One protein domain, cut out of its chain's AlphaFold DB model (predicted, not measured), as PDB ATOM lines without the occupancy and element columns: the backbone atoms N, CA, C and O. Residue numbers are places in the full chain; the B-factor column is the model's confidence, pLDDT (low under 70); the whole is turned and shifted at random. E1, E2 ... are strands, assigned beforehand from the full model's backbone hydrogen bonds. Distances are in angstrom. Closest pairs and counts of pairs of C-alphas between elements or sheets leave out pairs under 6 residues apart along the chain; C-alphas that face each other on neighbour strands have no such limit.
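AT A GLANCE: This is residues 3 to 119 of the 124 residues of an uncharacterized protein of viral metagenome (UniProt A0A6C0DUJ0). One strongly twisted sheet of eight strands folds back on itself into two leaves that face each other, a folded sheet: the large leaf is E6 E5 E4 E3 E2, the small one E8 E7, and E1 is the hinge. The two leaves come near each other again at E5 and E7 without pairing, while a long loop, residues 12 to 31, leaves the sheet between E1 and E2. The printed part has 117 residues with no named helix and eight named strands, E1 to E8 in chain order; the class is all strand. The sheet's order is E6 E5 E4 E3 E2 E1 E8 E7, mixed, and E1 to E6 form a meander, each strand the antiparallel neighbour of the one before. The whole is compact, with a radius of gyration of the C-alphas of 14.7 A and spans of 41 by 35 by 26 A.

HOW THE PARTS SIT: E4, residues 58 to 70, is an inner strand and forms a hairpin with E3, residues 46 to 55, where N 62 and O 51 are 2.8 A apart. E4 also forms a hairpin with E5, residues 76 to 87, where N 63 and O 84 are 2.9 A apart. E5 bends by 50 degrees at residue 81. E6, residues 90 to 93, is an edge strand in a hairpin with E5, with N 85 and O 92 2.8 A apart. On the other side of E3 is E2, residues 32 to 42, antiparallel to it, with N 50 and O 38 2.8 A apart. E1, residues 3 to 11, is antiparallel to E2, with N 7 and O 33 2.9 A apart. E8, residues 108 to 118, is parallel to E1 at 57 degrees, with N 8 and O 114 2.8 A apart. E7, residues 96 to 105, is the other edge strand, in a hairpin with E8; N 100 and O 113 are 2.8 A apart. E7 bends by 108 degrees at residue 101 and E8 by 100 degrees at residue 111. The closest C-alphas of E5 and E7, Ala 83 and Tyr 97, are 7.5 A apart. E4 and E8 are apart.

IN THESE COORDINATES: E1 begins at C-alpha 3, (207.539, 160.104, 154.039), and is 24.9 A long. E2 measures 27.9 A, E3 28.8 A, E4 38.7 A and E5 32.7 A from first to last C-alpha. E6 is 10.2 A long, E7 17.3 A, and E8 22.5 A, ending at C-alpha 118, (217.691, 175.105, 140.428).

THE WHOLE: The C-alphas farthest apart, those of Asp 57 and Ala 73, are 46.4 A apart. The printed part has no cut. The link E1 to E2 is long, with 20 residues; the others are tight. The mean pLDDT of the printed part is 86.5; residues 12 to 25 are under 70.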
ATOM      1  N   SER A   3     206.197 160.687 154.124       84.44
ATOM      2  CA  SER A   3     207.539 160.104 154.039       84.44
ATOM      3  C   SER A   3     208.587 161.167 154.339       84.44
ATOM      4  O   SER A   3     208.535 162.258 153.768       84.44
ATOM      5  N   LYS A   4     209.533 160.845 155.225       88.50
ATOM      6  CA  LYS A   4     210.687 161.691 155.539       88.50
ATOM      7  C   LYS A   4     211.908 161.161 154.797       88.50
ATOM      8  O   LYS A   4     212.238 159.986 154.926       88.50
ATOM      9  N   HIS A   5     212.575 162.020 154.036       90.12
ATOM     10  CA  HIS A   5     213.781 161.663 153.288       90.12
ATOM     11  C   HIS A   5     214.715 162.860 153.134       90.12
ATOM     12  O   HIS A   5     214.410 163.957 153.606       90.12
ATOM     13  N   ARG A   6     215.880 162.633 152.523       92.12
ATOM     14  CA  ARG A   6     216.857 163.689 152.256       92.12
ATOM     15  C   ARG A   6     216.631 164.286 150.879       92.12
ATOM     16  O   ARG A   6     216.293 163.579 149.929       92.12
ATOM     17  N   ILE A   7     216.855 165.583 150.778       91.12
ATOM     18  CA  ILE A   7     216.874 166.307 149.518       91.12
ATOM     19  C   ILE A   7     218.136 167.156 149.466       91.12
ATOM     20  O   ILE A   7     218.540 167.707 150.486       91.12
ATOM     21  N   VAL A   8     218.770 167.233 148.302       89.56
ATOM     22  CA  VAL A   8     219.943 168.072 148.068       89.56
ATOM     23  C   VAL A   8     219.676 169.017 146.906       89.56
ATOM     24  O   VAL A   8     219.184 168.610 145.848       89.56
ATOM     25  N   PHE A   9     220.000 170.289 147.124       87.00
ATOM     26  CA  PHE A   9     219.895 171.324 146.108       87.00
ATOM     27  C   PHE A   9     221.211 171.464 145.341       87.00
ATOM     28  O   PHE A   9     222.286 171.650 145.923       87.00
ATOM     29  N   SER A  10     221.107 171.380 144.018       85.50
ATOM     30  CA  SER A  10     222.205 171.581 143.080       85.50
ATOM     31  C   SER A  10     222.052 172.921 142.371       85.50
ATOM     32  O   SER A  10     220.978 173.231 141.846       85.50
ATOM     33  N   TYR A  11     223.148 173.674 142.308       77.50
ATOM     34  CA  TYR A  11     223.227 174.978 141.653       77.50
ATOM     35  C   TYR A  11     224.356 174.949 140.626       77.50
ATOM     36  O   TYR A  11     225.473 174.570 140.972       77.50
ATOM     37  N   GLY A  12     224.080 175.361 139.389       64.81
ATOM     38  CA  GLY A  12     225.103 175.509 138.352       64.81
ATOM     39  C   GLY A  12     224.705 174.962 136.983       64.81
ATOM     40  O   GLY A  12     223.641 174.357 136.810       64.81
ATOM     41  N   ASP A  13     225.609 175.174 136.027       58.97
ATOM     42  CA  ASP A  13     225.440 174.888 134.597       58.97
ATOM     43  C   ASP A  13     225.977 173.514 134.173       58.97
ATOM     44  O   ASP A  13     225.954 173.200 132.992       58.97
ATOM     45  N   ASP A  14     226.401 172.652 135.103       58.78
ATOM     46  CA  ASP A  14     226.860 171.308 134.737       58.78
ATOM     47  C   ASP A  14     225.746 170.535 134.021       58.78
ATOM     48  O   ASP A  14     224.692 170.246 134.589       58.78
ATOM     49  N   ASP A  15     225.973 170.188 132.758       50.59
ATOM     50  CA  ASP A  15     224.983 169.551 131.878       50.59
ATOM     51  C   ASP A  15     224.536 168.153 132.346       50.59
ATOM     52  O   ASP A  15     223.581 167.585 131.817       50.59
ATOM     53  N   HIS A  16     225.186 167.589 133.367       61.00
ATOM     54  CA  HIS A  16     225.020 166.195 133.759       61.00
ATOM     55  C   HIS A  16     224.364 166.076 135.137       61.00
ATOM     56  O   HIS A  16     224.989 166.291 136.173       61.00
ATOM     57  N   PHE A  17     223.086 165.685 135.155       68.69
ATOM     58  CA  PHE A  17     222.439 165.195 136.373       68.69
ATOM     59  C   PHE A  17     223.056 163.836 136.750       68.69
ATOM     60  O   PHE A  17     223.313 163.036 135.849       68.69
ATOM     61  N   PRO A  18     223.330 163.550 138.035       66.06
ATOM     62  CA  PRO A  18     224.078 162.352 138.420       66.06
ATOM     63  C   PRO A  18     223.328 161.077 138.014       66.06
ATOM     64  O   PRO A  18     222.282 160.785 138.560       66.06
ATOM     65  N   VAL A  19     223.833 160.304 137.050       54.62
ATOM     66  CA  VAL A  19     223.004 159.270 136.395       54.62
ATOM     67  C   VAL A  19     222.882 157.974 137.211       54.62
ATOM     68  O   VAL A  19     221.867 157.302 137.106       54.62
ATOM     69  N   MET A  20     223.871 157.616 138.037       53.53
ATOM     70  CA  MET A  20     223.845 156.551 139.061       53.53
ATOM     71  C   MET A  20     225.251 156.415 139.672       53.53
ATOM     72  O   MET A  20     226.218 156.793 139.016       53.53
ATOM     73  N   LEU A  21     225.337 155.888 140.907       44.31
ATOM     74  CA  LEU A  21     226.542 155.466 141.659       44.31
ATOM     75  C   LEU A  21     227.883 155.891 141.039       44.31
ATOM     76  O   LEU A  21     228.446 155.187 140.203       44.31
ATOM     77  N   GLY A  22     228.417 157.025 141.478       48.53
ATOM     78  CA  GLY A  22     229.759 157.409 141.066       48.53
ATOM     79  C   GLY A  22     230.168 158.750 141.613       48.53
ATOM     80  O   GLY A  22     230.998 158.781 142.501       48.53
ATOM     81  N   TRP A  23     229.560 159.841 141.152       51.59
ATOM     82  CA  TRP A  23     229.896 161.188 141.610       51.59
ATOM     83  C   TRP A  23     228.740 162.158 141.376       51.59
ATOM     84  O   TRP A  23     228.301 162.373 140.247       51.59
ATOM     85  N   GLY A  24     228.256 162.774 142.454       55.00
ATOM     86  CA  GLY A  24     227.414 163.961 142.385       55.00
ATOM     87  C   GLY A  24     228.263 165.190 142.083       55.00
ATOM     88  O   GLY A  24     228.669 165.886 143.009       55.00
ATOM     89  N   HIS A  25     228.564 165.449 140.806       60.56
ATOM     90  CA  HIS A  25     229.274 166.666 140.405       60.56
ATOM     91  C   HIS A  25     228.531 167.897 140.955       60.56
ATOM     92  O   HIS A  25     227.328 168.046 140.755       60.56
ATOM     93  N   ASN A  26     229.240 168.734 141.719       70.44
ATOM     94  CA  ASN A  26     228.728 169.954 142.355       70.44
ATOM     95  C   ASN A  26     227.612 169.796 143.411       70.44
ATOM     96  O   ASN A  26     227.099 170.806 143.905       70.44
ATOM     97  N   LEU A  27     227.296 168.571 143.849       81.06
ATOM     98  CA  LEU A  27     226.486 168.359 145.051       81.06
ATOM     99  C   LEU A  27     227.349 168.575 146.298       81.06
ATOM    100  O   LEU A  27     228.462 168.065 146.377       81.06
ATOM    101  N   LYS A  28     226.827 169.327 147.270       83.56
ATOM    102  CA  LYS A  28     227.516 169.631 148.532       83.56
ATOM    103  C   LYS A  28     226.639 169.231 149.702       83.56
ATOM    104  O   LYS A  28     225.449 169.558 149.694       83.56
ATOM    105  N   GLU A  29     227.214 168.612 150.728       85.62
ATOM    106  CA  GLU A  29     226.467 168.196 151.922       85.62
ATOM    107  C   GLU A  29     225.732 169.359 152.593       85.62
ATOM    108  O   GLU A  29     224.600 169.212 153.046       85.62
ATOM    109  N   LYS A  30     226.334 170.554 152.588       84.69
ATOM    110  CA  LYS A  30     225.729 171.764 153.164       84.69
ATOM    111  C   LYS A  30     224.429 172.214 152.479       84.69
ATOM    112  O   LYS A  30     223.696 173.004 153.059       84.69
ATOM    113  N   ASN A  31     224.152 171.742 151.262       85.56
ATOM    114  CA  ASN A  31     222.916 172.038 150.527       85.56
ATOM    115  C   ASN A  31     221.842 170.962 150.750       85.56
ATOM    116  O   ASN A  31     220.820 170.948 150.058       85.56
ATOM    117  N   MET A  32     222.100 170.004 151.638       88.75
ATOM    118  CA  MET A  32     221.199 168.905 151.928       88.75
ATOM    119  C   MET A  32     220.351 169.217 153.157       88.75
ATOM    120  O   MET A  32     220.828 169.758 154.152       88.75
ATOM    121  N   CYS A  33     219.090 168.807 153.119       91.25
ATOM    122  CA  CYS A  33     218.211 168.871 154.273       91.25
ATOM    123  C   CYS A  33     217.279 167.661 154.328       91.25
ATOM    124  O   CYS A  33     217.176 166.863 153.390       91.25
ATOM    125  N   PHE A  34     216.586 167.519 155.453       92.62
ATOM    126  CA  PHE A  34     215.449 166.615 155.535       92.62
ATOM    127  C   PHE A  34     214.200 167.310 155.006       92.62
ATOM    128  O   PHE A  34     213.915 168.446 155.377       92.62
ATOM    129  N   CYS A  35     213.411 166.586 154.219       93.56
ATOM    130  CA  CYS A  35     212.100 167.032 153.783       93.56
ATOM    131  C   CYS A  35     211.016 166.032 154.190       93.56
ATOM    132  O   CYS A  35     211.239 164.819 154.280       93.56
ATOM    133  N   ASN A  36     209.822 166.562 154.436       94.50
ATOM    134  CA  ASN A  36     208.605 165.781 154.589       94.50
ATOM    135  C   ASN A  36     207.850 165.818 153.269       94.50
ATOM    136  O   ASN A  36     207.687 166.883 152.690       94.50
ATOM    137  N   SER A  37     207.385 164.671 152.789       94.25
ATOM    138  CA  SER A  37     206.600 164.572 151.558       94.25
ATOM    139  C   SER A  37     205.240 163.953 151.811       94.25
ATOM    140  O   SER A  37     205.134 162.984 152.565       94.25
ATOM    141  N   TYR A  38     204.225 164.490 151.150       94.75
ATOM    142  CA  TYR A  38     202.849 164.026 151.230       94.75
ATOM    143  C   TYR A  38     202.119 164.281 149.912       94.75
ATOM    144  O   TYR A  38     202.411 165.223 149.182       94.75
ATOM    145  N   ILE A  39     201.171 163.403 149.604       94.88
ATOM    146  CA  ILE A  39     200.292 163.543 148.444       94.88
ATOM    147  C   ILE A  39     199.236 164.586 148.798       94.88
ATOM    148  O   ILE A  39     198.569 164.441 149.824       94.88
ATOM    149  N   THR A  40     199.108 165.628 147.983       94.94
ATOM    150  CA  THR A  40     198.095 166.679 148.164       94.94
ATOM    151  C   THR A  40     196.910 166.494 147.239       94.94
ATOM    152  O   THR A  40     195.783 166.747 147.647       94.94
ATOM    153  N   GLU A  41     197.152 166.011 146.023       93.12
ATOM    154  CA  GLU A  41     196.117 165.762 145.025       93.12
ATOM    155  C   GLU A  41     196.433 164.471 144.275       93.12
ATOM    156  O   GLU A  41     197.596 164.156 144.013       93.12
ATOM    157  N   GLN A  42     195.399 163.705 143.943       94.75
ATOM    158  CA  GLN A  42     195.518 162.501 143.133       94.75
ATOM    159  C   GLN A  42     194.204 162.273 142.390       94.75
ATOM    160  O   GLN A  42     193.137 162.262 143.004       94.75
ATOM    161  N   ASN A  43     194.292 162.060 141.083       93.94
ATOM    162  CA  ASN A  43     193.172 161.648 140.246       93.94
ATOM    163  C   ASN A  43     193.612 160.497 139.320       93.94
ATOM    164  O   ASN A  43     194.632 159.839 139.561       93.94
ATOM    165  N   ASP A  44     192.821 160.199 138.293       93.56
ATOM    166  CA  ASP A  44     193.121 159.095 137.383       93.56
ATOM    167  C   ASP A  44     194.333 159.358 136.482       93.56
ATOM    168  O   ASP A  44     195.023 158.402 136.114       93.56
ATOM    169  N   GLU A  45     194.642 160.623 136.213       94.75
ATOM    170  CA  GLU A  45     195.669 161.081 135.278       94.75
ATOM    171  C   GLU A  45     196.944 161.548 135.979       94.75
ATOM    172  O   GLU A  45     198.035 161.320 135.465       94.75
ATOM    173  N   THR A  46     196.837 162.162 137.158       96.25
ATOM    174  CA  THR A  46     197.967 162.815 137.824       96.25
ATOM    175  C   THR A  46     198.009 162.587 139.332       96.25
ATOM    176  O   THR A  46     197.019 162.248 139.989       96.25
ATOM    177  N   ILE A  47     199.199 162.794 139.893       96.25
ATOM    178  CA  ILE A  47     199.432 162.888 141.331       96.25
ATOM    179  C   ILE A  47     200.352 164.069 141.639       96.25
ATOM    180  O   ILE A  47     201.398 164.247 141.008       96.25
ATOM    181  N   VAL A  48     199.969 164.855 142.642       96.12
ATOM    182  CA  VAL A  48     200.732 165.998 143.142       96.12
ATOM    183  C   VAL A  48     201.295 165.648 144.510       96.12
ATOM    184  O   VAL A  48     200.566 165.323 145.452       96.12
ATOM    185  N   VAL A  49     202.619 165.707 144.618       95.62
ATOM    186  CA  VAL A  49     203.357 165.481 145.858       95.62
ATOM    187  C   VAL A  49     203.916 166.810 146.337       95.62
ATOM    188  O   VAL A  49     204.794 167.388 145.696       95.62
ATOM    189  N   LYS A  50     203.453 167.256 147.501       96.31
ATOM    190  CA  LYS A  50     204.017 168.398 148.210       96.31
ATOM    191  C   LYS A  50     205.148 167.938 149.112       96.31
ATOM    192  O   LYS A  50     205.017 166.965 149.857       96.31
ATOM    193  N   LYS A  51     206.265 168.653 149.048       95.88
ATOM    194  CA  LYS A  51     207.413 168.489 149.933       95.88
ATOM    195  C   LYS A  51     207.617 169.769 150.719       95.88
ATOM    196  O   LYS A  51     207.603 170.841 150.127       95.88
ATOM    197  N   THR A  52     207.845 169.657 152.018       95.56
ATOM    198  CA  THR A  52     208.144 170.801 152.882       95.56
ATOM    199  C   THR A  52     209.430 170.567 153.656       95.56
ATOM    200  O   THR A  52     209.720 169.449 154.096       95.56
ATOM    201  N   MET A  53     210.219 171.624 153.792       94.38
ATOM    202  CA  MET A  53     211.478 171.634 154.530       94.38
ATOM    203  C   MET A  53     211.777 173.048 155.030       94.38
ATOM    204  O   MET A  53     211.221 174.015 154.517       94.38
ATOM    205  N   ASN A  54     212.668 173.144 156.011       90.50
ATOM    206  CA  ASN A  54     213.199 174.409 156.499       90.50
ATOM    207  C   ASN A  54     214.725 174.375 156.352       90.50
ATOM    208  O   ASN A  54     215.363 173.396 156.754       90.50
ATOM    209  N   ILE A  55     215.290 175.403 155.722       85.50
ATOM    210  CA  ILE A  55     216.735 175.590 155.566       85.50
ATOM    211  C   ILE A  55     217.049 177.020 155.993       85.50
ATOM    212  O   ILE A  55     216.488 177.947 155.428       85.50
ATOM    213  N   HIS A  56     217.957 177.195 156.957       83.06
ATOM    214  CA  HIS A  56     218.412 178.517 157.420       83.06
ATOM    215  C   HIS A  56     217.262 179.484 157.776       83.06
ATOM    216  O   HIS A  56     217.278 180.636 157.360       83.06
ATOM    217  N   ASP A  57     216.259 179.003 158.520       85.75
ATOM    218  CA  ASP A  57     215.051 179.755 158.903       85.75
ATOM    219  C   ASP A  57     214.132 180.148 157.730       85.75
ATOM    220  O   ASP A  57     213.160 180.880 157.909       85.75
ATOM    221  N   THR A  58     214.381 179.603 156.539       86.12
ATOM    222  CA  THR A  58     213.535 179.767 155.358       86.12
ATOM    223  C   THR A  58     212.690 178.518 155.130       86.12
ATOM    224  O   THR A  58     213.211 177.412 154.945       86.12
ATOM    225  N   ASP A  59     211.371 178.701 155.105       92.06
ATOM    226  CA  ASP A  59     210.431 177.650 154.731       92.06
ATOM    227  C   ASP A  59     210.386 177.491 153.212       92.06
ATOM    228  O   ASP A  59     210.186 178.447 152.459       92.06
ATOM    229  N   ILE A  60     210.557 176.252 152.764       92.94
ATOM    230  CA  ILE A  60     210.568 175.898 151.350       92.94
ATOM    231  C   ILE A  60     209.515 174.834 151.112       92.94
ATOM    232  O   ILE A  60     209.427 173.820 151.816       92.94
ATOM    233  N   GLU A  61     208.765 175.035 150.041       95.56
ATOM    234  CA  GLU A  61     207.822 174.074 149.514       95.56
ATOM    235  C   GLU A  61     208.225 173.655 148.103       95.56
ATOM    236  O   GLU A  61     208.684 174.461 147.302       95.56
ATOM    237  N   ILE A  62     208.048 172.376 147.787       95.81
ATOM    238  CA  ILE A  62     208.175 171.866 146.425       95.81
ATOM    239  C   ILE A  62     206.891 171.132 146.072       95.81
ATOM    240  O   ILE A  62     206.504 170.195 146.769       95.81
ATOM    241  N   LEU A  63     206.270 171.518 144.966       96.56
ATOM    242  CA  LEU A  63     205.159 170.795 144.360       96.56
ATOM    243  C   LEU A  63     205.696 169.998 143.180       96.56
ATOM    244  O   LEU A  63     206.189 170.587 142.222       96.56
ATOM    245  N   VAL A  64     205.622 168.670 143.263       96.19
ATOM    246  CA  VAL A  64     206.047 167.753 142.199       96.19
ATOM    247  C   VAL A  64     204.818 167.102 141.584       96.19
ATOM    248  O   VAL A  64     204.071 166.413 142.278       96.19
ATOM    249  N   ASN A  65     204.641 167.289 140.283       96.25
ATOM    250  CA  ASN A  65     203.583 166.676 139.496       96.25
ATOM    251  C   ASN A  65     204.118 165.427 138.798       96.25
ATOM    252  O   ASN A  65     205.169 165.468 138.145       96.25
ATOM    253  N   TYR A  66     203.368 164.337 138.899       95.50
ATOM    254  CA  TYR A  66     203.603 163.133 138.120       95.50
ATOM    255  C   TYR A  66     202.366 162.786 137.306       95.50
ATOM    256  O   TYR A  66     201.251 162.828 137.825       95.50
ATOM    257  N   ASP A  67     202.594 162.358 136.071       96.38
ATOM    258  CA  ASP A  67     201.544 161.854 135.195       96.38
ATOM    259  C   ASP A  67     201.511 160.332 135.284       96.38
ATOM    260  O   ASP A  67     202.557 159.667 135.306       96.38
ATOM    261  N   PHE A  68     200.315 159.763 135.317       95.88
ATOM    262  CA  PHE A  68     200.124 158.331 135.217       95.88
ATOM    263  C   PHE A  68     200.180 157.872 133.762       95.88
ATOM    264  O   PHE A  68     199.705 158.532 132.842       95.88
ATOM    265  N   TYR A  69     200.758 156.697 133.555       94.44
ATOM    266  CA  TYR A  69     200.752 155.994 132.282       94.44
ATOM    267  C   TYR A  69     200.671 154.490 132.537       94.44
ATOM    268  O   TYR A  69     200.943 154.021 133.644       94.44
ATOM    269  N   PHE A  70     200.298 153.730 131.515       93.62
ATOM    270  CA  PHE A  70     200.335 152.274 131.560       93.62
ATOM    271  C   PHE A  70     201.571 151.795 130.806       93.62
ATOM    272  O   PHE A  70     201.840 152.270 129.702       93.62
ATOM    273  N   ASN A  71     202.348 150.903 131.416       94.25
ATOM    274  CA  ASN A  71     203.432 150.224 130.706       94.25
ATOM    275  C   ASN A  71     202.871 149.113 129.793       94.25
ATOM    276  O   ASN A  71     201.680 148.806 129.835       94.25
ATOM    277  N   ASP A  72     203.738 148.470 129.011       95.31
ATOM    278  CA  ASP A  72     203.350 147.392 128.085       95.31
ATOM    279  C   ASP A  72     202.702 146.181 128.786       95.31
ATOM    280  O   ASP A  72     201.971 145.415 128.164       95.31
ATOM    281  N   ALA A  73     202.934 146.019 130.094       96.25
ATOM    282  CA  ALA A  73     202.323 144.982 130.924       96.25
ATOM    283  C   ALA A  73     200.939 145.380 131.485       96.25
ATOM    284  O   ALA A  73     200.336 144.609 132.231       96.25
ATOM    285  N   GLY A  74     200.429 146.573 131.154       93.94
ATOM    286  CA  GLY A  74     199.154 147.093 131.651       93.94
ATOM    287  C   GLY A  74     199.198 147.586 133.102       93.94
ATOM    288  O   GLY A  74     198.153 147.807 133.711       93.94
ATOM    289  N   GLU A  75     200.384 147.775 133.680       94.94
ATOM    290  CA  GLU A  75     200.538 148.290 135.039       94.94
ATOM    291  C   GLU A  75     200.509 149.820 135.044       94.94
ATOM    292  O   GLU A  75     201.260 150.470 134.309       94.94
ATOM    293  N   LYS A  76     199.699 150.410 135.932       92.50
ATOM    294  CA  LYS A  76     199.699 151.859 136.161       92.50
ATOM    295  C   LYS A  76     201.013 152.269 136.836       92.50
ATOM    296  O   LYS A  76     201.309 151.848 137.955       92.50
ATOM    297  N   LYS A  77     201.800 153.097 136.155       93.38
ATOM    298  CA  LYS A  77     203.052 153.706 136.628       93.38
ATOM    299  C   LYS A  77     202.914 155.224 136.634       93.38
ATOM    300  O   LYS A  77     202.038 155.771 135.971       93.38
ATOM    301  N   SER A  78     203.783 155.906 137.369       92.31
ATOM    302  CA  SER A  78     203.895 157.365 137.345       92.31
ATOM    303  C   SER A  78     205.232 157.791 136.742       92.31
ATOM    304  O   SER A  78     206.245 157.103 136.895       92.31
ATOM    305  N   LYS A  79     205.242 158.920 136.032       92.12
ATOM    306  CA  LYS A  79     206.453 159.576 135.522       92.12
ATOM    307  C   LYS A  79     206.490 161.021 135.992       92.12
ATOM    308  O   LYS A  79     205.447 161.659 136.084       92.12
ATOM    309  N   TYR A  80     207.682 161.528 136.296       91.62
ATOM    310  CA  TYR A  80     207.868 162.948 136.591       91.62
ATOM    311  C   TYR A  80     207.377 163.789 135.406       91.62
ATOM    312  O   TYR A  80     207.702 163.476 134.259       91.62
ATOM    313  N   SER A  81     206.596 164.829 135.697       93.06
ATOM    314  CA  SER A  81     206.054 165.756 134.702       93.06
ATOM    315  C   SER A  81     206.669 167.143 134.873       93.06
ATOM    316  O   SER A  81     207.311 167.675 133.970       93.06
ATOM    317  N   SER A  82     206.531 167.717 136.068       94.81
ATOM    318  CA  SER A  82     207.070 169.035 136.401       94.81
ATOM    319  C   SER A  82     207.224 169.204 137.905       94.81
ATOM    320  O   SER A  82     206.594 168.492 138.690       94.81
ATOM    321  N   ALA A  83     208.027 170.176 138.323       95.81
ATOM    322  CA  ALA A  83     208.034 170.629 139.700       95.81
ATOM    323  C   ALA A  83     208.260 172.135 139.809       95.81
ATOM    324  O   ALA A  83     208.926 172.752 138.975       95.81
ATOM    325  N   ASN A  84     207.709 172.710 140.873       95.50
ATOM    326  CA  ASN A  84     207.907 174.103 141.241       95.50
ATOM    327  C   ASN A  84     208.355 174.185 142.695       95.50
ATOM    328  O   ASN A  84     207.798 173.505 143.557       95.50
ATOM    329  N   LEU A  85     209.344 175.030 142.953       94.56
ATOM    330  CA  LEU A  85     209.778 175.410 144.285       94.56
ATOM    331  C   LEU A  85     209.131 176.738 144.662       94.56
ATOM    332  O   LEU A  85     209.110 177.668 143.860       94.56
ATOM    333  N   ILE A  86     208.631 176.824 145.885       94.62
ATOM    334  CA  ILE A  86     207.997 178.002 146.460       94.62
ATOM    335  C   ILE A  86     208.809 178.406 147.689       94.62
ATOM    336  O   ILE A  86     208.967 177.616 148.620       94.62
ATOM    337  N   VAL A  87     209.336 179.628 147.674       91.94
ATOM    338  CA  VAL A  87     210.087 180.231 148.784       91.94
ATOM    339  C   VAL A  87     209.835 181.735 148.789       91.94
ATOM    340  O   VAL A  87     209.840 182.356 147.727       91.94
ATOM    341  N   ASP A  88     209.547 182.320 149.953       88.94
ATOM    342  CA  ASP A  88     209.235 183.752 150.110       88.94
ATOM    343  C   ASP A  88     208.186 184.283 149.112       88.94
ATOM    344  O   ASP A  88     208.340 185.352 148.515       88.94
ATOM    345  N   ASN A  89     207.117 183.509 148.882       87.50
ATOM    346  CA  ASN A  89     206.063 183.778 147.888       87.50
ATOM    347  C   ASN A  89     206.543 183.873 146.424       87.50
ATOM    348  O   ASN A  89     205.773 184.268 145.547       87.50
ATOM    349  N   LYS A  90     207.791 183.499 146.130       90.50
ATOM    350  CA  LYS A  90     208.327 183.373 144.772       90.50
ATOM    351  C   LYS A  90     208.259 181.924 144.321       90.50
ATOM    352  O   LYS A  90     208.478 181.009 145.112       90.50
ATOM    353  N   ILE A  91     207.986 181.733 143.034       92.69
ATOM    354  CA  ILE A  91     207.885 180.417 142.408       92.69
ATOM    355  C   ILE A  91     209.046 180.251 141.429       92.69
ATOM    356  O   ILE A  91     209.238 181.083 140.543       92.69
ATOM    357  N   TYR A  92     209.790 179.163 141.579       90.88
ATOM    358  CA  TYR A  92     210.904 178.786 140.718       90.88
ATOM    359  C   TYR A  92     210.589 177.454 140.053       90.88
ATOM    360  O   TYR A  92     210.253 176.478 140.725       90.88
ATOM    361  N   ASN A  93     210.715 177.394 138.731       91.50
ATOM    362  CA  ASN A  93     210.617 176.125 138.028       91.50
ATOM    363  C   ASN A  93     211.828 175.243 138.366       91.50
ATOM    364  O   ASN A  93     212.960 175.728 138.416       91.50
ATOM    365  N   ILE A  94     211.579 173.955 138.588       91.31
ATOM    366  CA  ILE A  94     212.622 172.956 138.803       91.31
ATOM    367  C   ILE A  94     212.884 172.255 137.464       91.31
ATOM    368  O   ILE A  94     212.089 171.399 137.064       91.31
ATOM    369  N   PRO A  95     213.984 172.583 136.760       84.69
ATOM    370  CA  PRO A  95     214.289 171.974 135.468       84.69
ATOM    371  C   PRO A  95     214.575 170.474 135.575       84.69
ATOM    372  O   PRO A  95     214.264 169.723 134.654       84.69
ATOM    373  N   LEU A  96     215.170 170.026 136.687       86.81
ATOM    374  CA  LEU A  96     215.554 168.630 136.887       86.81
ATOM    375  C   LEU A  96     215.272 168.170 138.315       86.81
ATOM    376  O   LEU A  96     215.646 168.825 139.293       86.81
ATOM    377  N   TYR A  97     214.646 167.002 138.403       90.00
ATOM    378  CA  TYR A  97     214.242 166.340 139.633       90.00
ATOM    379  C   TYR A  97     214.475 164.835 139.481       90.00
ATOM    380  O   TYR A  97     213.997 164.229 138.520       90.00
ATOM    381  N   ALA A  98     215.176 164.215 140.429       88.69
ATOM    382  CA  ALA A  98     215.287 162.759 140.488       88.69
ATOM    383  C   ALA A  98     215.442 162.269 141.923       88.69
ATOM    384  O   ALA A  98     215.940 162.983 142.793       88.69
ATOM    385  N   SER A  99     215.048 161.022 142.148       88.25
ATOM    386  CA  SER A  99     215.219 160.327 143.418       88.25
ATOM    387  C   SER A  99     216.105 159.104 143.206       88.25
ATOM    388  O   SER A  99     215.900 158.340 142.265       88.25
ATOM    389  N   TYR A 100     217.075 158.920 144.095       87.12
ATOM    390  CA  TYR A 100     218.059 157.846 144.051       87.12
ATOM    391  C   TYR A 100     217.890 156.940 145.266       87.12
ATOM    392  O   TYR A 100     217.690 157.410 146.389       87.12
ATOM    393  N   GLY A 101     218.007 155.629 145.038       85.94
ATOM    394  CA  GLY A 101     218.060 154.647 146.122       85.94
ATOM    395  C   GLY A 101     219.291 154.849 147.005       85.94
ATOM    396  O   GLY A 101     219.165 154.803 148.223       85.94
ATOM    397  N   SER A 102     220.436 155.151 146.386       86.38
ATOM    398  CA  SER A 102     221.679 155.557 147.044       86.38
ATOM    399  C   SER A 102     222.476 156.490 146.125       86.38
ATOM    400  O   SER A 102     222.486 156.286 144.906       86.38
ATOM    401  N   LEU A 103     223.119 157.516 146.683       86.50
ATOM    402  CA  LEU A 103     223.968 158.462 145.954       86.50
ATOM    403  C   LEU A 103     225.146 158.902 146.826       86.50
ATOM    404  O   LEU A 103     224.954 159.296 147.975       86.50
ATOM    405  N   GLN A 104     226.355 158.877 146.263       86.00
ATOM    406  CA  GLN A 104     227.526 159.460 146.909       86.00
ATOM    407  C   GLN A 104     227.558 160.977 146.684       86.00
ATOM    408  O   GLN A 104     227.516 161.442 145.541       86.00
ATOM    409  N   ILE A 105     227.656 161.732 147.775       83.75
ATOM    410  CA  ILE A 105     227.866 163.181 147.788       83.75
ATOM    411  C   ILE A 105     229.104 163.432 148.640       83.75
ATOM    412  O   ILE A 105     229.144 163.033 149.800       83.75
ATOM    413  N   GLU A 106     230.110 164.069 148.042       82.38
ATOM    414  CA  GLU A 106     231.422 164.274 148.667       82.38
ATOM    415  C   GLU A 106     231.980 162.935 149.205       82.38
ATOM    416  O   GLU A 106     232.176 161.989 148.428       82.38
ATOM    417  N   GLU A 107     232.230 162.831 150.508       85.50
ATOM    418  CA  GLU A 107     232.858 161.658 151.132       85.50
ATOM    419  C   GLU A 107     231.853 160.590 151.602       85.50
ATOM    420  O   GLU A 107     232.264 159.509 152.028       85.50
ATOM    421  N   TYR A 108     230.542 160.845 151.501       86.62
ATOM    422  CA  TYR A 108     229.515 159.983 152.092       86.62
ATOM    423  C   TYR A 108     228.493 159.474 151.076       86.62
ATOM    424  O   TYR A 108     228.126 160.148 150.113       86.62
ATOM    425  N   CYS A 109     227.977 158.273 151.337       87.88
ATOM    426  CA  CYS A 109     226.844 157.703 150.616       87.88
ATOM    427  C   CYS A 109     225.546 157.945 151.385       87.88
ATOM    428  O   CYS A 109     225.449 157.650 152.578       87.88
ATOM    429  N   TYR A 110     224.534 158.443 150.681       87.25
ATOM    430  CA  TYR A 110     223.218 158.720 151.235       87.25
ATOM    431  C   TYR A 110     222.159 157.880 150.547       87.25
ATOM    432  O   TYR A 110     221.991 157.946 149.330       87.25
ATOM    433  N   ASP A 111     221.392 157.160 151.353       89.56
ATOM    434  CA  ASP A 111     220.240 156.411 150.872       89.56
ATOM    435  C   ASP A 111     218.981 157.276 150.820       89.56
ATOM    436  O   ASP A 111     218.804 158.202 151.625       89.56
ATOM    437  N   ASN A 112     218.086 156.916 149.896       87.94
ATOM    438  CA  ASN A 112     216.781 157.540 149.685       87.94
ATOM    439  C   ASN A 112     216.880 159.072 149.606       87.94
ATOM    440  O   ASN A 112     216.343 159.807 150.443       87.94
ATOM    441  N   ILE A 113     217.626 159.543 148.611       89.38
ATOM    442  CA  ILE A 113     217.957 160.955 148.440       89.38
ATOM    443  C   ILE A 113     217.381 161.497 147.141       89.38
ATOM    444  O   ILE A 113     217.460 160.878 146.083       89.38
ATOM    445  N   THR A 114     216.771 162.671 147.231       91.44
ATOM    446  CA  THR A 114     216.245 163.404 146.082       91.44
ATOM    447  C   THR A 114     217.199 164.528 145.707       91.44
ATOM    448  O   THR A 114     217.673 165.254 146.575       91.44
ATOM    449  N   VAL A 115     217.466 164.695 144.418       90.00
ATOM    450  CA  VAL A 115     218.262 165.802 143.885       90.00
ATOM    451  C   VAL A 115     217.325 166.760 143.163       90.00
ATOM    452  O   VAL A 115     216.496 166.338 142.353       90.00
ATOM    453  N   VAL A 116     217.472 168.051 143.454       89.94
ATOM    454  CA  VAL A 116     216.741 169.144 142.807       89.94
ATOM    455  C   VAL A 116     217.751 170.095 142.189       89.94
ATOM    456  O   VAL A 116     218.594 170.640 142.902       89.94
ATOM    457  N   ARG A 117     217.668 170.318 140.875       87.75
ATOM    458  CA  ARG A 117     218.434 171.387 140.219       87.75
ATOM    459  C   ARG A 117     217.620 172.663 140.210       87.75
ATOM    460  O   ARG A 117     216.458 172.639 139.816       87.75
ATOM    461  N   LEU A 118     218.258 173.769 140.567       84.44
ATOM    462  CA  LEU A 118     217.691 175.105 140.428       84.44
ATOM    463  C   LEU A 118     218.565 175.946 139.493       84.44
ATOM    464  O   LEU A 118     219.781 175.746 139.456       84.44
ATOM    465  N   PRO A 119     217.968 176.891 138.746       78.75
ATOM    466  CA  PRO A 119     218.716 177.769 137.846       78.75
ATOM    467  C   PRO A 119     219.626 178.760 138.590       78.75
ATOM    468  O   PRO A 119     220.560 179.299 138.007       78.75
TER     469      PRO A 119